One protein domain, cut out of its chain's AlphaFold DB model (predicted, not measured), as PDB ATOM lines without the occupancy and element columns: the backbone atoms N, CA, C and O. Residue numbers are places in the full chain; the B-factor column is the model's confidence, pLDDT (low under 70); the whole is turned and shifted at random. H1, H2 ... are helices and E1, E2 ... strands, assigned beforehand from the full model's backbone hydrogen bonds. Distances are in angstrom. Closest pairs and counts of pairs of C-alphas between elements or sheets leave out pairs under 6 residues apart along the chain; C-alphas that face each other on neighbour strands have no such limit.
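This is residues 32 to 188 of the 191 residues of the protein "HNH_5 domain-containing protein" of Longimonas halophila (UniProt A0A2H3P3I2). Little of this elongated model is regular structure: H1 and H3 cross near long loops and E1, while H2 packs on a small antiparallel sheet, E2-E3-E4, and hairpin E5-E6 lies at the far end. Of 157 printed residues, 59 are in three named helices and six strands, E1 H1 H2 E2 E3 E4 E5 E6 H3, class mixed. It is only just loose, close to compact: radius of gyration of the C-alphas 18.5 A, spans 61 by 34 by 26 A.

E1, residues 81 to 83, pairs with no named strand. H1, 88 to 104, touches H3, 173 to 187, at a steep tilt of 58 degrees, opposite ways; closest C-alphas Leu 101 and Ala 176, 3.9 A. H2, 106 to 111, is on the meander, antiparallel neighbours in a row, E2, 127 to 129, E3, 134 to 138, and E4, 143 to 146; height 6.5 A, closest C-alphas Pro 107 and Phe 127, 5.8 A. Within hydrogen-bond range are N 129 and O 134, 2.8 A, N 137 and O 144, 2.9 A, and, in hairpin E5, 154 to 156, and E6, 162 to 164, N 155 and O 163, 2.8 A. O i to N i+4 pairs within range: H1 11 of 13, H2 1 of 2, H3 10 of 11.

E1 begins at C-alpha 81 (46.325, 69.543, 226.917); H1 spans 24.4 A; H3 spans 22.0 A to C-alpha 187 (38.329, 72.731, 221.470).

The C-alphas farthest apart, Ser 61 and Pro 159, are 63.1 A apart. The printed part has no cut; H2 to E2 is a long link. pLDDT is under 70 at 21 residues, among them 32 to 41.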
ATOM      1  N   HIS A  32      42.541  59.775 228.894       40.88
ATOM      2  CA  HIS A  32      43.436  60.663 229.599       40.88
ATOM      3  C   HIS A  32      44.806  59.976 229.603       40.88
ATOM      4  O   HIS A  32      44.899  58.873 230.152       40.88
ATOM      5  N   PRO A  33      45.858  60.573 229.008       43.69
ATOM      6  CA  PRO A  33      47.188  59.987 229.052       43.69
ATOM      7  C   PRO A  33      47.549  59.804 230.526       43.69
ATOM      8  O   PRO A  33      47.601  60.769 231.284       43.69
ATOM      9  N   GLU A  34      47.612  58.550 230.960       47.25
ATOM     10  CA  GLU A  34      48.019  58.091 232.288       47.25
ATOM     11  C   GLU A  34      47.587  58.981 233.477       47.25
ATOM     12  O   GLU A  34      48.323  59.845 233.969       47.25
ATOM     13  N   THR A  35      46.406  58.696 234.040       46.91
ATOM     14  CA  THR A  35      45.889  59.307 235.289       46.91
ATOM     15  C   THR A  35      46.787  59.099 236.519       46.91
ATOM     16  O   THR A  35      46.555  59.715 237.570       46.91
ATOM     17  N   ASP A  36      47.803  58.238 236.397       49.50
ATOM     18  CA  ASP A  36      48.763  57.891 237.443       49.50
ATOM     19  C   ASP A  36      50.174  58.441 237.248       49.50
ATOM     20  O   ASP A  36      50.992  58.286 238.157       49.50
ATOM     21  N   THR A  37      50.449  59.192 236.173       50.50
ATOM     22  CA  THR A  37      51.707  59.951 236.093       50.50
ATOM     23  C   THR A  37      51.706  61.058 237.157       50.50
ATOM     24  O   THR A  37      50.947  62.034 237.050       50.50
ATOM     25  N   PRO A  38      52.532  60.967 238.215       45.22
ATOM     26  CA  PRO A  38      52.556  61.965 239.275       45.22
ATOM     27  C   PRO A  38      53.178  63.245 238.713       45.22
ATOM     28  O   PRO A  38      54.387  63.318 238.533       45.22
ATOM     29  N   GLY A  39      52.350  64.251 238.426       54.28
ATOM     30  CA  GLY A  39      52.804  65.531 237.860       54.28
ATOM     31  C   GLY A  39      52.306  65.843 236.448       54.28
ATOM     32  O   GLY A  39      52.582  66.937 235.974       54.28
ATOM     33  N   GLY A  40      51.519  64.948 235.837       57.81
ATOM     34  CA  GLY A  40      51.129  65.057 234.430       57.81
ATOM     35  C   GLY A  40      52.256  64.538 233.539       57.81
ATOM     36  O   GLY A  40      53.406  64.937 233.697       57.81
ATOM     37  N   GLY A  41      51.941  63.591 232.657       63.69
ATOM     38  CA  GLY A  41      52.835  63.158 231.588       63.69
ATOM     39  C   GLY A  41      53.168  64.279 230.596       63.69
ATOM     40  O   GLY A  41      52.967  65.469 230.856       63.69
ATOM     41  N   GLU A  42      53.699  63.900 229.438       78.44
ATOM     42  CA  GLU A  42      54.056  64.857 228.393       78.44
ATOM     43  C   GLU A  42      52.837  65.682 227.945       78.44
ATOM     44  O   GLU A  42      51.761  65.147 227.673       78.44
ATOM     45  N   GLN A  43      52.998  67.008 227.896       83.81
ATOM     46  CA  GLN A  43      51.925  67.906 227.480       83.81
ATOM     47  C   GLN A  43      51.761  67.906 225.959       83.81
ATOM     48  O   GLN A  43      52.713  68.168 225.223       83.81
ATOM     49  N   VAL A  44      50.523  67.733 225.503       86.12
ATOM     50  CA  VAL A  44      50.122  67.888 224.104       86.12
ATOM     51  C   VAL A  44      49.756  69.348 223.853       86.12
ATOM     52  O   VAL A  44      48.949  69.933 224.578       86.12
ATOM     53  N   VAL A  45      50.347  69.948 222.819       87.00
ATOM     54  CA  VAL A  45      50.061  71.330 222.408       87.00
ATOM     55  C   VAL A  45      49.182  71.311 221.156       87.00
ATOM     56  O   VAL A  45      49.682  70.935 220.099       87.00
ATOM     57  N   LEU A  46      47.915  71.732 221.257       84.19
ATOM     58  CA  LEU A  46      46.946  71.629 220.147       84.19
ATOM     59  C   LEU A  46      47.334  72.463 218.918       84.19
ATOM     60  O   LEU A  46      47.219  72.017 217.786       84.19
ATOM     61  N   ASP A  47      47.822  73.680 219.138       85.25
ATOM     62  CA  ASP A  47      48.077  74.692 218.104       85.25
ATOM     63  C   ASP A  47      49.537  75.161 218.150       85.25
ATOM     64  O   ASP A  47      49.870  76.354 218.145       85.25
ATOM     65  N   LYS A  48      50.440  74.177 218.236       86.69
ATOM     66  CA  LYS A  48      51.879  74.390 218.390       86.69
ATOM     67  C   LYS A  48      52.406  75.388 217.356       86.69
ATOM     68  O   LYS A  48      52.524  75.094 216.175       86.69
ATOM     69  N   GLY A  49      52.804  76.559 217.846       84.94
ATOM     70  CA  GLY A  49      53.484  77.581 217.045       84.94
ATOM     71  C   GLY A  49      52.567  78.625 216.411       84.94
ATOM     72  O   GLY A  49      53.088  79.578 215.842       84.94
ATOM     73  N   LEU A  50      51.244  78.515 216.564       86.06
ATOM     74  CA  LEU A  50      50.306  79.476 215.987       86.06
ATOM     75  C   LEU A  50      50.486  80.898 216.552       86.06
ATOM     76  O   LEU A  50      50.487  81.865 215.795       86.06
ATOM     77  N   TYR A  51      50.629  81.031 217.879       90.81
ATOM     78  CA  TYR A  51      50.852  82.305 218.587       90.81
ATOM     79  C   TYR A  51      49.963  83.476 218.117       90.81
ATOM     80  O   TYR A  51      50.397  84.632 218.029       90.81
ATOM     81  N   ARG A  52      48.700  83.162 217.830       92.81
ATOM     82  CA  ARG A  52      47.611  84.098 217.552       92.81
ATOM     83  C   ARG A  52      46.529  83.840 218.586       92.81
ATOM     84  O   ARG A  52      46.102  82.705 218.743       92.81
ATOM     85  N   CYS A  53      46.116  84.868 219.315       92.94
ATOM     86  CA  CYS A  53      45.130  84.719 220.372       92.94
ATOM     87  C   CYS A  53      43.750  84.411 219.780       92.94
ATOM     88  O   CYS A  53      43.239  85.206 218.992       92.94
ATOM     89  N   ARG A  54      43.123  83.314 220.215       90.12
ATOM     90  CA  ARG A  54      41.762  82.910 219.806       90.12
ATOM     91  C   ARG A  54      40.679  83.914 220.210       90.12
ATOM     92  O   ARG A  54      39.613  83.941 219.613       90.12
ATOM     93  N   TYR A  55      40.957  84.745 221.215       91.06
ATOM     94  CA  TYR A  55      39.967  85.637 221.823       91.06
ATOM     95  C   TYR A  55      40.068  87.072 221.316       91.06
ATOM     96  O   TYR A  55      39.072  87.655 220.906       91.06
ATOM     97  N   CYS A  56      41.268  87.656 221.344       93.00
ATOM     98  CA  CYS A  56      41.476  89.046 220.929       93.00
ATOM     99  C   CYS A  56      42.118  89.183 219.543       93.00
ATOM    100  O   CYS A  56      42.295  90.297 219.062       93.00
ATOM    101  N   GLY A  57      42.528  88.078 218.910       91.94
ATOM    102  CA  GLY A  57      43.151  88.078 217.584       91.94
ATOM    103  C   GLY A  57      44.604  88.560 217.533       91.94
ATOM    104  O   GLY A  57      45.243  88.380 216.495       91.94
ATOM    105  N   SER A  58      45.142  89.124 218.624       93.81
ATOM    106  CA  SER A  58      46.530  89.600 218.700       93.81
ATOM    107  C   SER A  58      47.518  88.487 218.384       93.81
ATOM    108  O   SER A  58      47.319  87.335 218.773       93.81
ATOM    109  N   LYS A  59      48.608  88.837 217.713       94.44
ATOM    110  CA  LYS A  59      49.689  87.929 217.337       94.44
ATOM    111  C   LYS A  59      50.922  88.209 218.181       94.44
ATOM    112  O   LYS A  59      51.125  89.316 218.676       94.44
ATOM    113  N   LYS A  60      51.812  87.226 218.300       92.62
ATOM    114  CA  LYS A  60      53.116  87.424 218.957       92.62
ATOM    115  C   LYS A  60      53.979  88.486 218.262       92.62
ATOM    116  O   LYS A  60      54.783  89.129 218.929       92.62
ATOM    117  N   SER A  61      53.782  88.710 216.960       92.50
ATOM    118  CA  SER A  61      54.395  89.819 216.211       92.50
ATOM    119  C   SER A  61      54.008  91.201 216.741       92.50
ATOM    120  O   SER A  61      54.763  92.147 216.554       92.50
ATOM    121  N   ASP A  62      52.874  91.312 217.434       91.31
ATOM    122  CA  ASP A  62      52.336  92.579 217.937       91.31
ATOM    123  C   ASP A  62      52.949  92.954 219.305       91.31
ATOM    124  O   ASP A  62      52.479  93.865 219.979       91.31
ATOM    125  N   GLY A  63      53.972  92.215 219.758       91.88
ATOM    126  CA  GLY A  63      54.651  92.426 221.042       91.88
ATOM    127  C   GLY A  63      53.903  91.873 222.261       91.88
ATOM    128  O   GLY A  63      54.392  91.986 223.385       91.88
ATOM    129  N   VAL A  64      52.737  91.246 222.069       93.56
ATOM    130  CA  VAL A  64      51.953  90.662 223.165       93.56
ATOM    131  C   VAL A  64      52.581  89.344 223.626       93.56
ATOM    132  O   VAL A  64      52.964  88.494 222.821       93.56
ATOM    133  N   GLY A  65      52.668  89.154 224.944       94.31
ATOM    134  CA  GLY A  65      53.141  87.904 225.533       94.31
ATOM    135  C   GLY A  65      52.180  86.735 225.285       94.31
ATOM    136  O   GLY A  65      50.965  86.915 225.242       94.31
ATOM    137  N   PHE A  66      52.731  85.529 225.178       94.88
ATOM    138  CA  PHE A  66      51.985  84.272 225.097       94.88
ATOM    139  C   PHE A  66      52.519  83.296 226.140       94.88
ATOM    140  O   PHE A  66      53.726  83.240 226.386       94.88
ATOM    141  N   LYS A  67      51.620  82.512 226.731       85.31
ATOM    142  CA  LYS A  67      51.945  81.448 227.687       85.31
ATOM    143  C   LYS A  67      51.328  80.141 227.195       85.31
ATOM    144  O   LYS A  67      50.383  80.160 226.413       85.31
ATOM    145  N   LYS A  68      51.858  79.006 227.659       88.31
ATOM    146  CA  LYS A  68      51.173  77.718 227.505       88.31
ATOM    147  C   LYS A  68      49.945  77.738 228.407       88.31
ATOM    148  O   LYS A  68      50.085  77.643 229.624       88.31
ATOM    149  N   ALA A  69      48.772  77.918 227.818       90.88
ATOM    150  CA  ALA A  69      47.519  77.943 228.554       90.88
ATOM    151  C   ALA A  69      46.897  76.543 228.530       90.88
ATOM    152  O   ALA A  69      46.826  75.929 227.472       90.88
ATOM    153  N   HIS A  70      46.452  76.017 229.671       90.62
ATOM    154  CA  HIS A  70      45.717  74.745 229.698       90.62
ATOM    155  C   HIS A  70      44.438  74.883 228.884       90.62
ATOM    156  O   HIS A  70      43.785  75.890 229.063       90.62
ATOM    157  N   VAL A  71      44.064  73.940 228.021       89.88
ATOM    158  CA  VAL A  71      42.843  74.028 227.184       89.88
ATOM    159  C   VAL A  71      41.568  73.887 228.016       89.88
ATOM    160  O   VAL A  71      40.653  74.692 227.898       89.88
ATOM    161  N   ILE A  72      41.558  72.930 228.937       89.38
ATOM    162  CA  ILE A  72      40.583  72.821 230.030       89.38
ATOM    163  C   ILE A  72      41.293  73.254 231.328       89.38
ATOM    164  O   ILE A  72      42.460  72.897 231.494       89.38
ATOM    165  N   PRO A  73      40.662  73.991 232.259       88.00
ATOM    166  CA  PRO A  73      41.297  74.423 233.498       88.00
ATOM    167  C   PRO A  73      41.911  73.256 234.271       88.00
ATOM    168  O   PRO A  73      41.294  72.205 234.444       88.00
ATOM    169  N   GLU A  74      43.105  73.447 234.826       84.44
ATOM    170  CA  GLU A  74      43.795  72.372 235.553       84.44
ATOM    171  C   GLU A  74      42.990  71.874 236.766       84.44
ATOM    172  O   GLU A  74      43.025  70.696 237.114       84.44
ATOM    173  N   HIS A  75      42.196  72.751 237.392       81.56
ATOM    174  CA  HIS A  75      41.333  72.368 238.510       81.56
ATOM    175  C   HIS A  75      40.156  71.464 238.097       81.56
ATOM    176  O   HIS A  75      39.483  70.941 238.979       81.56
ATOM    177  N   MET A  76      39.888  71.307 236.799       84.44
ATOM    178  CA  MET A  76      38.952  70.320 236.246       84.44
ATOM    179  C   MET A  76      39.643  68.989 235.915       84.44
ATOM    180  O   MET A  76      38.992  68.063 235.454       84.44
ATOM    181  N   GLY A  77      40.950  68.874 236.180       79.69
ATOM    182  CA  GLY A  77      41.730  67.649 236.001       79.69
ATOM    183  C   GLY A  77      42.692  67.676 234.816       79.69
ATOM    184  O   GLY A  77      43.555  66.807 234.737       79.69
ATOM    185  N   ASN A  78      42.626  68.677 233.932       84.81
ATOM    186  CA  ASN A  78      43.487  68.724 232.749       84.81
ATOM    187  C   ASN A  78      44.919  69.188 233.064       84.81
ATOM    188  O   ASN A  78      45.180  70.375 233.258       84.81
ATOM    189  N   LYS A  79      45.875  68.259 233.011       78.62
ATOM    190  CA  LYS A  79      47.311  68.551 233.187       78.62
ATOM    191  C   LYS A  79      48.114  68.532 231.885       78.62
ATOM    192  O   LYS A  79      49.289  68.896 231.895       78.62
ATOM    193  N   LEU A  80      47.488  68.118 230.786       80.75
ATOM    194  CA  LEU A  80      48.195  67.597 229.617       80.75
ATOM    195  C   LEU A  80      47.937  68.408 228.357       80.75
ATOM    196  O   LEU A  80      48.864  68.645 227.594       80.75
ATOM    197  N   ILE A  81      46.704  68.860 228.149       86.69
ATOM    198  CA  ILE A  81      46.325  69.543 226.917       86.69
ATOM    199  C   ILE A  81      46.506  71.044 227.119       86.69
ATOM    200  O   ILE A  81      45.838  71.657 227.962       86.69
ATOM    201  N   VAL A  82      47.415  71.640 226.352       90.94
ATOM    202  CA  VAL A  82      47.737  73.070 226.397       90.94
ATOM    203  C   VAL A  82      47.664  73.705 225.005       90.94
ATOM    204  O   VAL A  82      47.683  73.024 223.983       90.94
ATOM    205  N   SER A  83      47.593  75.032 224.963       90.69
ATOM    206  CA  SER A  83      47.514  75.843 223.749       90.69
ATOM    207  C   SER A  83      48.558  76.966 223.781       90.69
ATOM    208  O   SER A  83      48.876  77.526 224.835       90.69
ATOM    209  N   HIS A  84      49.114  77.276 222.611       92.75
ATOM    210  CA  HIS A  84      49.926  78.457 222.311       92.75
ATOM    211  C   HIS A  84      49.087  79.610 221.732       92.75
ATOM    212  O   HIS A  84      49.634  80.685 221.484       92.75
ATOM    213  N   ALA A  85      47.789  79.416 221.506       93.06
ATOM    214  CA  ALA A  85      46.879  80.387 220.906       93.06
ATOM    215  C   ALA A  85      46.115  81.229 221.947       93.06
ATOM    216  O   ALA A  85      44.989  81.670 221.721       93.06
ATOM    217  N   GLU A  86      46.728  81.500 223.099       94.00
ATOM    218  CA  GLU A  86      46.183  82.407 224.109       94.00
ATOM    219  C   GLU A  86      47.255  83.387 224.582       94.00
ATOM    220  O   GLU A  86      48.322  83.000 225.071       94.00
ATOM    221  N   CYS A  87      46.980  84.679 224.413       95.31
ATOM    222  CA  CYS A  87      47.882  85.720 224.877       95.31
ATOM    223  C   CYS A  87      47.777  85.907 226.398       95.31
ATOM    224  O   CYS A  87      46.744  85.629 227.010       95.31
ATOM    225  N   THR A  88      48.839  86.429 227.010       96.00
ATOM    226  CA  THR A  88      48.916  86.674 228.456       96.00
ATOM    227  C   THR A  88      47.752  87.531 228.987       96.00
ATOM    228  O   THR A  88      47.151  87.109 229.972       96.00
ATOM    229  N   PRO A  89      47.356  88.659 228.355       95.69
ATOM    230  CA  PRO A  89      46.240  89.475 228.854       95.69
ATOM    231  C   PRO A  89      44.891  88.740 228.884       95.69
ATOM    232  O   PRO A  89      44.134  88.839 229.854       95.69
ATOM    233  N   CYS A  90      44.583  87.966 227.835       95.25
ATOM    234  CA  CYS A  90      43.384  87.131 227.821       95.25
ATOM    235  C   CYS A  90      43.475  86.039 228.888       95.25
ATOM    236  O   CYS A  90      42.513  85.846 229.625       95.25
ATOM    237  N   ASN A  91      44.632  85.384 229.028       94.94
ATOM    238  CA  ASN A  91      44.839  84.350 230.041       94.94
ATOM    239  C   ASN A  91      44.640  84.858 231.473       94.94
ATOM    240  O   ASN A  91      44.015  84.184 232.291       94.94
ATOM    241  N   GLU A  92      45.101  86.069 231.775       95.06
ATOM    242  CA  GLU A  92      44.887  86.711 233.076       95.06
ATOM    243  C   GLU A  92      43.404  87.019 233.320       95.06
ATOM    244  O   GLU A  92      42.891  86.765 234.410       95.06
ATOM    245  N   THR A  93      42.683  87.466 232.287       95.12
ATOM    246  CA  THR A  93      41.228  87.682 232.362       95.12
ATOM    247  C   THR A  93      40.487  86.369 232.623       95.12
ATOM    248  O   THR A  93      39.661  86.279 233.534       95.12
ATOM    249  N   PHE A  94      40.803  85.322 231.860       94.88
ATOM    250  CA  PHE A  94      40.160  84.019 232.005       94.88
ATOM    251  C   PHE A  94      40.504  83.331 233.320       94.88
ATOM    252  O   PHE A  94      39.644  82.652 233.867       94.88
ATOM    253  N   SER A  95      41.681  83.580 233.896       93.75
ATOM    254  CA  SER A  95      42.048  83.061 235.220       93.75
ATOM    255  C   SER A  95      41.059  83.501 236.314       93.75
ATOM    256  O   SER A  95      40.760  82.729 237.227       93.75
ATOM    257  N   VAL A  96      40.487  84.707 236.208       96.00
ATOM    258  CA  VAL A  96      39.431  85.186 237.123       96.00
ATOM    259  C   VAL A  96      38.129  84.405 236.919       96.00
ATOM    260  O   VAL A  96      37.468  84.012 237.880       96.00
ATOM    261  N   TYR A  97      37.756  84.142 235.668       96.44
ATOM    262  CA  TYR A  97      36.551  83.379 235.328       96.44
ATOM    263  C   TYR A  97      36.670  81.905 235.733       96.44
ATOM    264  O   TYR A  97      35.752  81.344 236.331       96.44
ATOM    265  N   GLU A  98      37.835  81.307 235.504       94.06
ATOM    266  CA  GLU A  98      38.191  79.968 235.958       94.06
ATOM    267  C   GLU A  98      38.138  79.847 237.485       94.06
ATOM    268  O   GLU A  98      37.684  78.827 238.002       94.06
ATOM    269  N   ALA A  99      38.532  80.880 238.236       93.62
ATOM    270  CA  ALA A  99      38.398  80.867 239.691       93.62
ATOM    271  C   ALA A  99      36.925  80.733 240.128       93.62
ATOM    272  O   ALA A  99      36.612  79.908 240.992       93.62
ATOM    273  N   HIS A 100      36.012  81.471 239.487       95.31
ATOM    274  CA  HIS A 100      34.573  81.359 239.745       95.31
ATOM    275  C   HIS A 100      33.989  80.013 239.313       95.31
ATOM    276  O   HIS A 100      33.179  79.435 240.037       95.31
ATOM    277  N   LEU A 101      34.433  79.474 238.177       94.50
ATOM    278  CA  LEU A 101      34.074  78.121 237.760       94.50
ATOM    279  C   LEU A 101      34.518  77.097 238.809       94.50
ATOM    280  O   LEU A 101      33.733  76.251 239.228       94.50
ATOM    281  N   GLY A 102      35.741  77.229 239.318       91.69
ATOM    282  CA  GLY A 102      36.271  76.374 240.370       91.69
ATOM    283  C   GLY A 102      35.480  76.440 241.682       91.69
ATOM    284  O   GLY A 102      35.424  75.431 242.389       91.69
ATOM    285  N   GLN A 103      34.876  77.582 242.013       91.56
ATOM    286  CA  GLN A 103      33.977  77.734 243.164       91.56
ATOM    287  C   GLN A 103      32.626  77.045 242.917       91.56
ATOM    288  O   GLN A 103      32.152  76.313 243.789       91.56
ATOM    289  N   LEU A 104      32.063  77.194 241.712       91.38
ATOM    290  CA  LEU A 104      30.853  76.491 241.280       91.38
ATOM    291  C   LEU A 104      31.040  74.967 241.367       91.38
ATOM    292  O   LEU A 104      30.283  74.287 242.043       91.38
ATOM    293  N   ILE A 105      32.090  74.401 240.777       90.25
ATOM    294  CA  ILE A 105      32.273  72.937 240.766       90.25
ATOM    295  C   ILE A 105      33.027  72.395 241.994       90.25
ATOM    296  O   ILE A 105      33.467  71.246 242.001       90.25
ATOM    297  N   GLY A 106      33.225  73.213 243.033       89.31
ATOM    298  CA  GLY A 106      34.010  72.885 244.232       89.31
ATOM    299  C   GLY A 106      33.708  71.506 244.840       89.31
ATOM    300  O   GLY A 106      34.623  70.680 244.929       89.31
ATOM    301  N   PRO A 107      32.446  71.235 245.219       86.88
ATOM    302  CA  PRO A 107      32.035  69.950 245.783       86.88
ATOM    303  C   PRO A 107      32.258  68.788 244.810       86.88
ATOM    304  O   PRO A 107      32.844  67.771 245.181       86.88
ATOM    305  N   LEU A 108      31.872  68.982 243.544       86.94
ATOM    306  CA  LEU A 108      31.969  67.970 242.492       86.94
ATOM    307  C   LEU A 108      33.409  67.517 242.268       86.94
ATOM    308  O   LEU A 108      33.651  66.322 242.176       86.94
ATOM    309  N   LYS A 109      34.388  68.429 242.275       87.31
ATOM    310  CA  LYS A 109      35.809  68.059 242.143       87.31
ATOM    311  C   LYS A 109      36.257  67.067 243.212       87.31
ATOM    312  O   LYS A 109      37.029  66.159 242.925       87.31
ATOM    313  N   THR A 110      35.771  67.236 244.439       88.31
ATOM    314  CA  THR A 110      36.117  66.343 245.551       88.31
ATOM    315  C   THR A 110      35.409  65.003 245.404       88.31
ATOM    316  O   THR A 110      36.051  63.957 245.487       88.31
ATOM    317  N   LEU A 111      34.103  65.037 245.121       85.81
ATOM    318  CA  LEU A 111      33.277  63.847 244.916       85.81
ATOM    319  C   LEU A 111      33.783  62.996 243.749       85.81
ATOM    320  O   LEU A 111      33.897  61.785 243.886       85.81
ATOM    321  N   LEU A 112      34.176  63.624 242.641       84.81
ATOM    322  CA  LEU A 112      34.718  62.977 241.445       84.81
ATOM    323  C   LEU A 112      36.205  62.617 241.567       84.81
ATOM    324  O   LEU A 112      36.730  61.913 240.713       84.81
ATOM    325  N   GLY A 113      36.873  63.004 242.660       84.62
ATOM    326  CA  GLY A 113      38.260  62.614 242.917       84.62
ATOM    327  C   GLY A 113      39.269  63.319 242.015       84.62
ATOM    328  O   GLY A 113      40.341  62.786 241.734       84.62
ATOM    329  N   VAL A 114      38.943  64.535 241.572       84.44
ATOM    330  CA  VAL A 114      39.830  65.356 240.750       84.44
ATOM    331  C   VAL A 114      41.066  65.728 241.570       84.44
ATOM    332  O   VAL A 114      40.988  66.420 242.589       84.44
ATOM    333  N   LYS A 115      42.232  65.259 241.122       79.25
ATOM    334  CA  LYS A 115      43.512  65.496 241.795       79.25
ATOM    335  C   LYS A 115      43.970  66.946 241.574       79.25
ATOM    336  O   LYS A 115      44.043  67.421 240.445       79.25
ATOM    337  N   GLY A 116      44.336  67.642 242.649       72.94
ATOM    338  CA  GLY A 116      44.778  69.039 242.596       72.94
ATOM    339  C   GLY A 116      46.259  69.235 242.225       72.94
ATOM    340  O   GLY A 116      46.970  68.301 241.842       72.94
ATOM    341  N   LYS A 117      46.730  70.477 242.418       67.19
ATOM    342  CA  LYS A 117      48.110  70.952 242.165       67.19
ATOM    343  C   LYS A 117      49.140  70.592 243.255       67.19
ATOM    344  O   LYS A 117      50.251  71.114 243.246       67.19
ATOM    345  N   SER A 118      48.793  69.771 244.252       60.88
ATOM    346  CA  SER A 118      49.696  69.445 245.377       60.88
ATOM    347  C   SER A 118      51.029  68.856 244.895       60.88
ATOM    348  O   SER A 118      51.040  68.226 243.842       60.88
ATOM    349  N   LYS A 119      52.116  68.942 245.683       52.16
ATOM    350  CA  LYS A 119      53.370  68.207 245.400       52.16
ATOM    351  C   LYS A 119      53.058  66.741 245.046       52.16
ATOM    352  O   LYS A 119      52.436  66.035 245.834       52.16
ATOM    353  N   GLY A 120      53.431  66.324 243.834       58.47
ATOM    354  CA  GLY A 120      53.169  64.985 243.290       58.47
ATOM    355  C   GLY A 120      51.808  64.792 242.607       58.47
ATOM    356  O   GLY A 120      51.548  63.712 242.102       58.47
ATOM    357  N   GLY A 121      50.931  65.799 242.583       61.84
ATOM    358  CA  GLY A 121      49.680  65.797 241.816       61.84
ATOM    359  C   GLY A 121      48.676  64.706 242.190       61.84
ATOM    360  O   GLY A 121      47.796  64.428 241.382       61.84
ATOM    361  N   ARG A 122      48.824  64.080 243.366       67.06
ATOM    362  CA  ARG A 122      48.062  62.900 243.812       67.06
ATOM    363  C   ARG A 122      46.916  63.217 244.773       67.06
ATOM    364  O   ARG A 122      46.030  62.391 244.939       67.06
ATOM    365  N   ARG A 123      46.919  64.386 245.422       78.00
ATOM    366  CA  ARG A 123      45.939  64.699 246.470       78.00
ATOM    367  C   ARG A 123      44.639  65.231 245.876       78.00
ATOM    368  O   ARG A 123      44.649  66.229 245.152       78.00
ATOM    369  N   ILE A 124      43.527  64.623 246.271       84.62
ATOM    370  CA  ILE A 124      42.183  65.162 246.052       84.62
ATOM    371  C   ILE A 124      41.962  66.301 247.065       84.62
ATOM    372  O   ILE A 124      42.159  66.091 248.269       84.62
ATOM    373  N   PRO A 125      41.628  67.527 246.625       85.75
ATOM    374  CA  PRO A 125      41.333  68.625 247.537       85.75
ATOM    375  C   PRO A 125      40.125  68.295 248.419       85.75
ATOM    376  O   PRO A 125      39.133  67.772 247.932       85.75
ATOM    377  N   LYS A 126      40.199  68.633 249.709       88.69
ATOM    378  CA  LYS A 126      39.036  68.610 250.606       88.69
ATOM    379  C   LYS A 126      38.150  69.814 250.281       88.69
ATOM    380  O   LYS A 126      38.662  70.935 250.244       88.69
ATOM    381  N   PHE A 127      36.849  69.608 250.101       89.19
ATOM    382  CA  PHE A 127      35.893  70.714 250.065       89.19
ATOM    383  C   PHE A 127      35.527  71.108 251.499       89.19
ATOM    384  O   PHE A 127      35.298  70.236 252.338       89.19
ATOM    385  N   LYS A 128      35.493  72.413 251.781       86.56
ATOM    386  CA  LYS A 128      35.068  72.972 253.067       86.56
ATOM    387  C   LYS A 128      34.183  74.191 252.838       86.56
ATOM    388  O   LYS A 128      34.598  75.118 252.144       86.56
ATOM    389  N   ASP A 129      33.023  74.200 253.475       80.38
ATOM    390  CA  ASP A 129      32.233  75.401 253.712       80.38
ATOM    391  C   ASP A 129      32.523  75.897 255.133       80.38
ATOM    392  O   ASP A 129      32.081  75.313 256.122       80.38
ATOM    393  N   PHE A 130      33.288  76.984 255.229       69.62
ATOM    394  CA  PHE A 130      33.716  77.559 256.505       69.62
ATOM    395  C   PHE A 130      32.575  78.179 257.315       69.62
ATOM    396  O   PHE A 130      32.761  78.449 258.497       69.62
ATOM    397  N   LYS A 131      31.416  78.445 256.700       71.38
ATOM    398  CA  LYS A 131      30.308  79.118 257.382       71.38
ATOM    399  C   LYS A 131      29.417  78.150 258.164       71.38
ATOM    400  O   LYS A 131      28.807  78.569 259.142       71.38
ATOM    401  N   PHE A 132      29.346  76.887 257.745       67.38
ATOM    402  CA  PHE A 132      28.422  75.882 258.297       67.38
ATOM    403  C   PHE A 132      29.114  74.555 258.628       67.38
ATOM    404  O   PHE A 132      28.476  73.506 258.615       67.38
ATOM    405  N   ASP A 133      30.433  74.611 258.825       76.38
ATOM    406  CA  ASP A 133      31.309  73.486 259.180       76.38
ATOM    407  C   ASP A 133      31.052  72.206 258.363       76.38
ATOM    408  O   ASP A 133      31.126  71.081 258.849       76.38
ATOM    409  N   THR A 134      30.710  72.385 257.084       80.88
ATOM    410  CA  THR A 134      30.453  71.274 256.168       80.88
ATOM    411  C   THR A 134      31.728  70.945 255.419       80.88
ATOM    412  O   THR A 134      32.404  71.827 254.881       80.88
ATOM    413  N   ALA A 135      32.051  69.664 255.338       87.62
ATOM    414  CA  ALA A 135      33.259  69.201 254.690       87.62
ATOM    415  C   ALA A 135      33.019  67.917 253.901       87.62
ATOM    416  O   ALA A 135      32.352  66.999 254.360       87.62
ATOM    417  N   ILE A 136      33.630  67.839 252.721       88.69
ATOM    418  CA  ILE A 136      33.628  66.629 251.901       88.69
ATOM    419  C   ILE A 136      35.075  66.198 251.741       88.69
ATOM    420  O   ILE A 136      35.922  66.986 251.314       88.69
ATOM    421  N   THR A 137      35.358  64.949 252.088       91.00
ATOM    422  CA  THR A 137      36.664  64.321 251.900       91.00
ATOM    423  C   THR A 137      36.469  63.020 251.138       91.00
ATOM    424  O   THR A 137      35.610  62.222 251.496       91.00
ATOM    425  N   ARG A 138      37.276  62.786 250.101       87.50
ATOM    426  CA  ARG A 138      37.290  61.514 249.375       87.50
ATOM    427  C   ARG A 138      38.536  60.713 249.739       87.50
ATOM    428  O   ARG A 138      39.637  61.264 249.739       87.50
ATOM    429  N   SER A 139      38.339  59.434 250.044       82.62
ATOM    430  CA  SER A 139      39.384  58.414 250.136       82.62
ATOM    431  C   SER A 139      39.258  57.436 248.964       82.62
ATOM    432  O   SER A 139      38.335  57.530 248.150       82.62
ATOM    433  N   ASP A 140      40.171  56.470 248.892       76.19
ATOM    434  CA  ASP A 140      40.125  55.407 247.881       76.19
ATOM    435  C   ASP A 140      38.919  54.469 248.071       76.19
ATOM    436  O   ASP A 140      38.462  53.838 247.125       76.19
ATOM    437  N   THR A 141      38.378  54.401 249.292       81.88
ATOM    438  CA  THR A 141      37.310  53.471 249.689       81.88
ATOM    439  C   THR A 141      35.941  54.128 249.850       81.88
ATOM    440  O   THR A 141      34.959  53.425 250.079       81.88
ATOM    441  N   GLY A 142      35.843  55.456 249.744       85.88
ATOM    442  CA  GLY A 142      34.562  56.139 249.881       85.88
ATOM    443  C   GLY A 142      34.643  57.655 250.010       85.88
ATOM    444  O   GLY A 142      35.676  58.291 249.787       85.88
ATOM    445  N   VAL A 143      33.506  58.243 250.375       87.62
ATOM    446  CA  VAL A 143      33.339  59.679 250.609       87.62
ATOM    447  C   VAL A 143      32.887  59.881 252.050       87.62
ATOM    448  O   VAL A 143      31.877  59.325 252.470       87.62
ATOM    449  N   LEU A 144      33.631  60.695 252.795       88.06
ATOM    450  CA  LEU A 144      33.227  61.193 254.102       88.06
ATOM    451  C   LEU A 144      32.595  62.573 253.931       88.06
ATOM    452  O   LEU A 144      33.243  63.498 253.429       88.06
ATOM    453  N   TRP A 145      31.354  62.701 254.392       85.94
ATOM    454  CA  TRP A 145      30.626  63.962 254.433       85.94
ATOM    455  C   TRP A 145      30.379  64.374 255.883       85.94
ATOM    456  O   TRP A 145      29.598  63.752 256.595       85.94
ATOM    457  N   GLU A 146      31.057  65.431 256.312       85.19
ATOM    458  CA  GLU A 146      30.873  66.069 257.613       85.19
ATOM    459  C   GLU A 146      29.832  67.186 257.446       85.19
ATOM    460  O   GLU A 146      29.983  68.032 256.561       85.19
ATOM    461  N   ILE A 147      28.761  67.163 258.244       80.06
ATOM    462  CA  ILE A 147      27.662  68.138 258.190       80.06
ATOM    463  C   ILE A 147      27.351  68.700 259.574       80.06
ATOM    464  O   ILE A 147      27.425  67.979 260.568       80.06
ATOM    465  N   ASP A 148      26.904  69.954 259.614       77.94
ATOM    466  CA  ASP A 148      26.205  70.502 260.775       77.94
ATOM    467  C   ASP A 148      24.736  70.025 260.755       77.94
ATOM    468  O   ASP A 148      23.979  70.402 259.848       77.94
ATOM    469  N   PRO A 149      24.296  69.210 261.733       72.50
ATOM    470  CA  PRO A 149      22.935  68.683 261.776       72.50
ATOM    471  C   PRO A 149      21.861  69.773 261.921       72.50
ATOM    472  O   PRO A 149      20.717  69.538 261.539       72.50
ATOM    473  N   GLN A 150      22.199  70.965 262.425       73.25
ATOM    474  CA  GLN A 150      21.251  72.077 262.583       73.25
ATOM    475  C   GLN A 150      21.085  72.911 261.302       73.25
ATOM    476  O   GLN A 150      20.133  73.681 261.179       73.25
ATOM    477  N   GLN A 151      21.998  72.763 260.341       68.69
ATOM    478  CA  GLN A 151      22.072  73.549 259.099       68.69
ATOM    479  C   GLN A 151      22.092  72.651 257.848       68.69
ATOM    480  O   GLN A 151      22.409  73.121 256.747       68.69
ATOM    481  N   THR A 152      21.784  71.358 258.018       64.50
ATOM    482  CA  THR A 152      22.002  70.333 256.996       64.50
ATOM    483  C   THR A 152      21.122  70.528 255.765       64.50
ATOM    484  O   THR A 152      19.944  70.879 255.834       64.50
ATOM    485  N   THR A 153      21.719  70.250 254.612       67.06
ATOM    486  CA  THR A 153      21.024  70.143 253.326       67.06
ATOM    487  C   THR A 153      21.090  68.718 252.760       67.06
ATOM    488  O   THR A 153      20.634  68.482 251.644       67.06
ATOM    489  N   VAL A 154      21.605  67.758 253.542       72.50
ATOM    490  CA  VAL A 154      21.554  66.318 253.250       72.50
ATOM    491  C   VAL A 154      20.201  65.774 253.700       72.50
ATOM    492  O   VAL A 154      19.799  65.978 254.847       72.50
ATOM    493  N   ARG A 155      19.510  65.062 252.813       72.06
ATOM    494  CA  ARG A 155      18.236  64.393 253.078       72.06
ATOM    495  C   ARG A 155      18.273  62.984 252.505       72.06
ATOM    496  O   ARG A 155      18.699  62.781 251.374       72.06
ATOM    497  N   LEU A 156      17.825  62.019 253.299       72.56
ATOM    498  CA  LEU A 156      17.495  60.695 252.794       72.56
ATOM    499  C   LEU A 156      16.061  60.773 252.255       72.56
ATOM    500  O   LEU A 156      15.127  60.882 253.048       72.56
ATOM    501  N   ASP A 157      15.890  60.784 250.936       78.19
ATOM    502  CA  ASP A 157      14.557  60.893 250.328       78.19
ATOM    503  C   ASP A 157      13.867  59.526 250.264       78.19
ATOM    504  O   ASP A 157      12.643  59.430 250.365       78.19
ATOM    505  N   SER A 158      14.653  58.454 250.130       82.00
ATOM    506  CA  SER A 158      14.186  57.067 250.134       82.00
ATOM    507  C   SER A 158      15.295  56.127 250.635       82.00
ATOM    508  O   SER A 158      16.448  56.541 250.745       82.00
ATOM    509  N   PRO A 159      15.020  54.831 250.885       82.25
ATOM    510  CA  PRO A 159      16.066  53.854 251.210       82.25
ATOM    511  C   PRO A 159      17.187  53.729 250.163       82.25
ATOM    512  O   PRO A 159      18.196  53.084 250.437       82.25
ATOM    513  N   ARG A 160      16.997  54.279 248.957       83.38
ATOM    514  CA  ARG A 160      17.964  54.238 247.852       83.38
ATOM    515  C   ARG A 160      18.407  55.618 247.374       83.38
ATOM    516  O   ARG A 160      19.399  55.694 246.657       83.38
ATOM    517  N   ASP A 161      17.722  56.677 247.796       78.56
ATOM    518  CA  ASP A 161      17.930  58.027 247.285       78.56
ATOM    519  C   ASP A 161      18.383  58.963 248.399       78.56
ATOM    520  O   ASP A 161      17.745  59.087 249.450       78.56
ATOM    521  N   ILE A 162      19.497  59.643 248.144       77.31
ATOM    522  CA  ILE A 162      20.055  60.654 249.032       77.31
ATOM    523  C   ILE A 162      20.142  61.957 248.244       77.31
ATOM    524  O   ILE A 162      20.977  62.084 247.346       77.31
ATOM    525  N   SER A 163      19.316  62.938 248.594       77.81
ATOM    526  CA  SER A 163      19.512  64.312 248.147       77.81
ATOM    527  C   SER A 163      20.586  64.954 248.984       77.81
ATOM    528  O   SER A 163      20.512  64.991 250.214       77.81
ATOM    529  N   ILE A 164      21.570  65.529 248.309       73.19
ATOM    530  CA  ILE A 164      22.605  66.263 248.998       73.19
ATOM    531  C   ILE A 164      22.693  67.672 248.455       73.19
ATOM    532  O   ILE A 164      23.252  67.924 247.390       73.19
ATOM    533  N   GLY A 165      22.137  68.608 249.218       72.31
ATOM    534  CA  GLY A 165      22.413  70.008 248.992       72.31
ATOM    535  C   GLY A 165      23.861  70.313 249.351       72.31
ATOM    536  O   GLY A 165      24.429  69.802 250.318       72.31
ATOM    537  N   VAL A 166      24.473  71.165 248.542       72.12
ATOM    538  CA  VAL A 166      25.769  71.746 248.855       72.12
ATOM    539  C   VAL A 166      25.659  73.238 248.659       72.12
ATOM    540  O   VAL A 166      25.116  73.705 247.659       72.12
ATOM    541  N   ARG A 167      26.176  74.006 249.615       75.69
ATOM    542  CA  ARG A 167      26.353  75.436 249.405       75.69
ATOM    543  C   ARG A 167      27.683  75.657 248.713       75.69
ATOM    544  O   ARG A 167      28.722  75.170 249.149       75.69
ATOM    545  N   HIS A 168      27.638  76.393 247.616       77.50
ATOM    546  CA  HIS A 168      28.842  76.790 246.912       77.50
ATOM    547  C   HIS A 168      29.552  77.903 247.682       77.50
ATOM    548  O   HIS A 168      28.912  78.790 248.252       77.50
ATOM    549  N   ILE A 169      30.886  77.893 247.636       84.25
ATOM    550  CA  ILE A 169      31.674  79.088 247.960       84.25
ATOM    551  C   ILE A 169      31.174  80.216 247.041       84.25
ATOM    552  O   ILE A 169      30.983  79.941 245.854       84.25
ATOM    553  N   PRO A 170      30.951  81.453 247.534       89.88
ATOM    554  CA  PRO A 170      30.407  82.535 246.718       89.88
ATOM    555  C   PRO A 170      31.156  82.712 245.395       89.88
ATOM    556  O   PRO A 170      32.382  82.811 245.387       89.88
ATOM    557  N   TYR A 171      30.409  82.772 244.293       93.38
ATOM    558  CA  TYR A 171      30.922  82.938 242.935       93.38
ATOM    559  C   TYR A 171      29.979  83.808 242.101       93.38
ATOM    560  O   TYR A 171      28.812  83.983 242.450       93.38
ATOM    561  N   VAL A 172      30.474  84.345 240.983       95.81
ATOM    562  CA  VAL A 172      29.650  85.069 240.006       95.81
ATOM    563  C   VAL A 172      29.235  84.092 238.901       95.81
ATOM    564  O   VAL A 172      30.113  83.640 238.159       95.81
ATOM    565  N   PRO A 173      27.934  83.763 238.739       94.06
ATOM    566  CA  PRO A 173      27.494  82.746 237.780       94.06
ATOM    567  C   PRO A 173      27.937  83.016 236.346       94.06
ATOM    568  O   PRO A 173      28.487  82.134 235.696       94.06
ATOM    569  N   LEU A 174      27.782  84.253 235.869       95.50
ATOM    570  CA  LEU A 174      28.217  84.630 234.524       95.50
ATOM    571  C   LEU A 174      29.726  84.416 234.324       95.50
ATOM    572  O   LEU A 174      30.146  83.961 233.264       95.50
ATOM    573  N   SER A 175      30.544  84.711 235.337       96.25
ATOM    574  CA  SER A 175      31.991  84.488 235.275       96.25
ATOM    575  C   SER A 175      32.336  83.001 235.245       96.25
ATOM    576  O   SER A 175      33.200  82.604 234.474       96.25
ATOM    577  N   ALA A 176      31.638  82.165 236.019       94.12
ATOM    578  CA  ALA A 176      31.824  80.715 235.965       94.12
ATOM    579  C   ALA A 176      31.517  80.161 234.562       94.12
ATOM    580  O   ALA A 176      32.327  79.425 234.000       94.12
ATOM    581  N   TRP A 177      30.403  80.588 233.957       94.75
ATOM    582  CA  TRP A 177      30.040  80.193 232.592       94.75
ATOM    583  C   TRP A 177      31.047  80.670 231.546       94.75
ATOM    584  O   TRP A 177      31.393  79.910 230.646       94.75
ATOM    585  N   LYS A 178      31.588  81.887 231.686       94.06
ATOM    586  CA  LYS A 178      32.676  82.371 230.821       94.06
ATOM    587  C   LYS A 178      33.941  81.520 230.950       94.06
ATOM    588  O   LYS A 178      34.603  81.280 229.946       94.06
ATOM    589  N   GLY A 179      34.260  81.042 232.154       94.12
ATOM    590  CA  GLY A 179      35.376  80.120 232.381       94.12
ATOM    591  C   GLY A 179      35.176  78.781 231.666       94.12
ATOM    592  O   GLY A 179      36.121  78.228 231.111       94.12
ATOM    593  N   LEU A 180      33.937  78.285 231.619       92.19
ATOM    594  CA  LEU A 180      33.613  77.060 230.889       92.19
ATOM    595  C   LEU A 180      33.689  77.283 229.372       92.19
ATOM    596  O   LEU A 180      34.392  76.547 228.685       92.19
ATOM    597  N   ALA A 181      33.046  78.341 228.869       92.75
ATOM    598  CA  ALA A 181      33.009  78.684 227.445       92.75
ATOM    599  C   ALA A 181      34.408  78.895 226.845       92.75
ATOM    600  O   ALA A 181      34.661  78.525 225.703       92.75
ATOM    601  N   ARG A 182      35.340  79.436 227.636       92.94
ATOM    602  CA  ARG A 182      36.761  79.530 227.284       92.94
ATOM    603  C   ARG A 182      37.319  78.162 226.870       92.94
ATOM    604  O   ARG A 182      38.004  78.055 225.861       92.94
ATOM    605  N   SER A 183      37.025  77.108 227.629       90.88
ATOM    606  CA  SER A 183      37.490  75.751 227.297       90.88
ATOM    607  C   SER A 183      36.884  75.259 225.989       90.88
ATOM    608  O   SER A 183      37.597  74.713 225.156       90.88
ATOM    609  N   SER A 184      35.593  75.523 225.774       88.75
ATOM    610  CA  SER A 184      34.904  75.176 224.529       88.75
ATOM    611  C   SER A 184      35.563  75.834 223.314       88.75
ATOM    612  O   SER A 184      35.822  75.150 222.338       88.75
ATOM    613  N   VAL A 185      35.929  77.122 223.388       87.69
ATOM    614  CA  VAL A 185      36.609  77.839 222.285       87.69
ATOM    615  C   VAL A 185      37.987  77.251 221.955       87.69
ATOM    616  O   VAL A 185      38.419  77.290 220.803       87.69
ATOM    617  N   HIS A 186      38.695  76.687 222.936       85.12
ATOM    618  CA  HIS A 186      39.961  75.991 222.674       85.12
ATOM    619  C   HIS A 186      39.796  74.662 221.945       85.12
ATOM    620  O   HIS A 186      40.728  74.241 221.265       85.12
ATOM    621  N   LEU A 187      38.646  74.009 222.108       82.81
ATOM    622  CA  LEU A 187      38.329  72.731 221.470       82.81
ATOM    623  C   LEU A 187      37.767  72.898 220.053       82.81
ATOM    624  O   LEU A 187      37.587  71.906 219.358       82.81
ATOM    625  N   LEU A 188      37.492  74.133 219.628       79.69
ATOM    626  CA  LEU A 188      37.098  74.430 218.257       79.69
ATOM    627  C   LEU A 188      38.332  74.563 217.362       79.69
ATOM    628  O   LEU A 188      39.376  75.074 217.785       79.69
TER     629      LEU A 188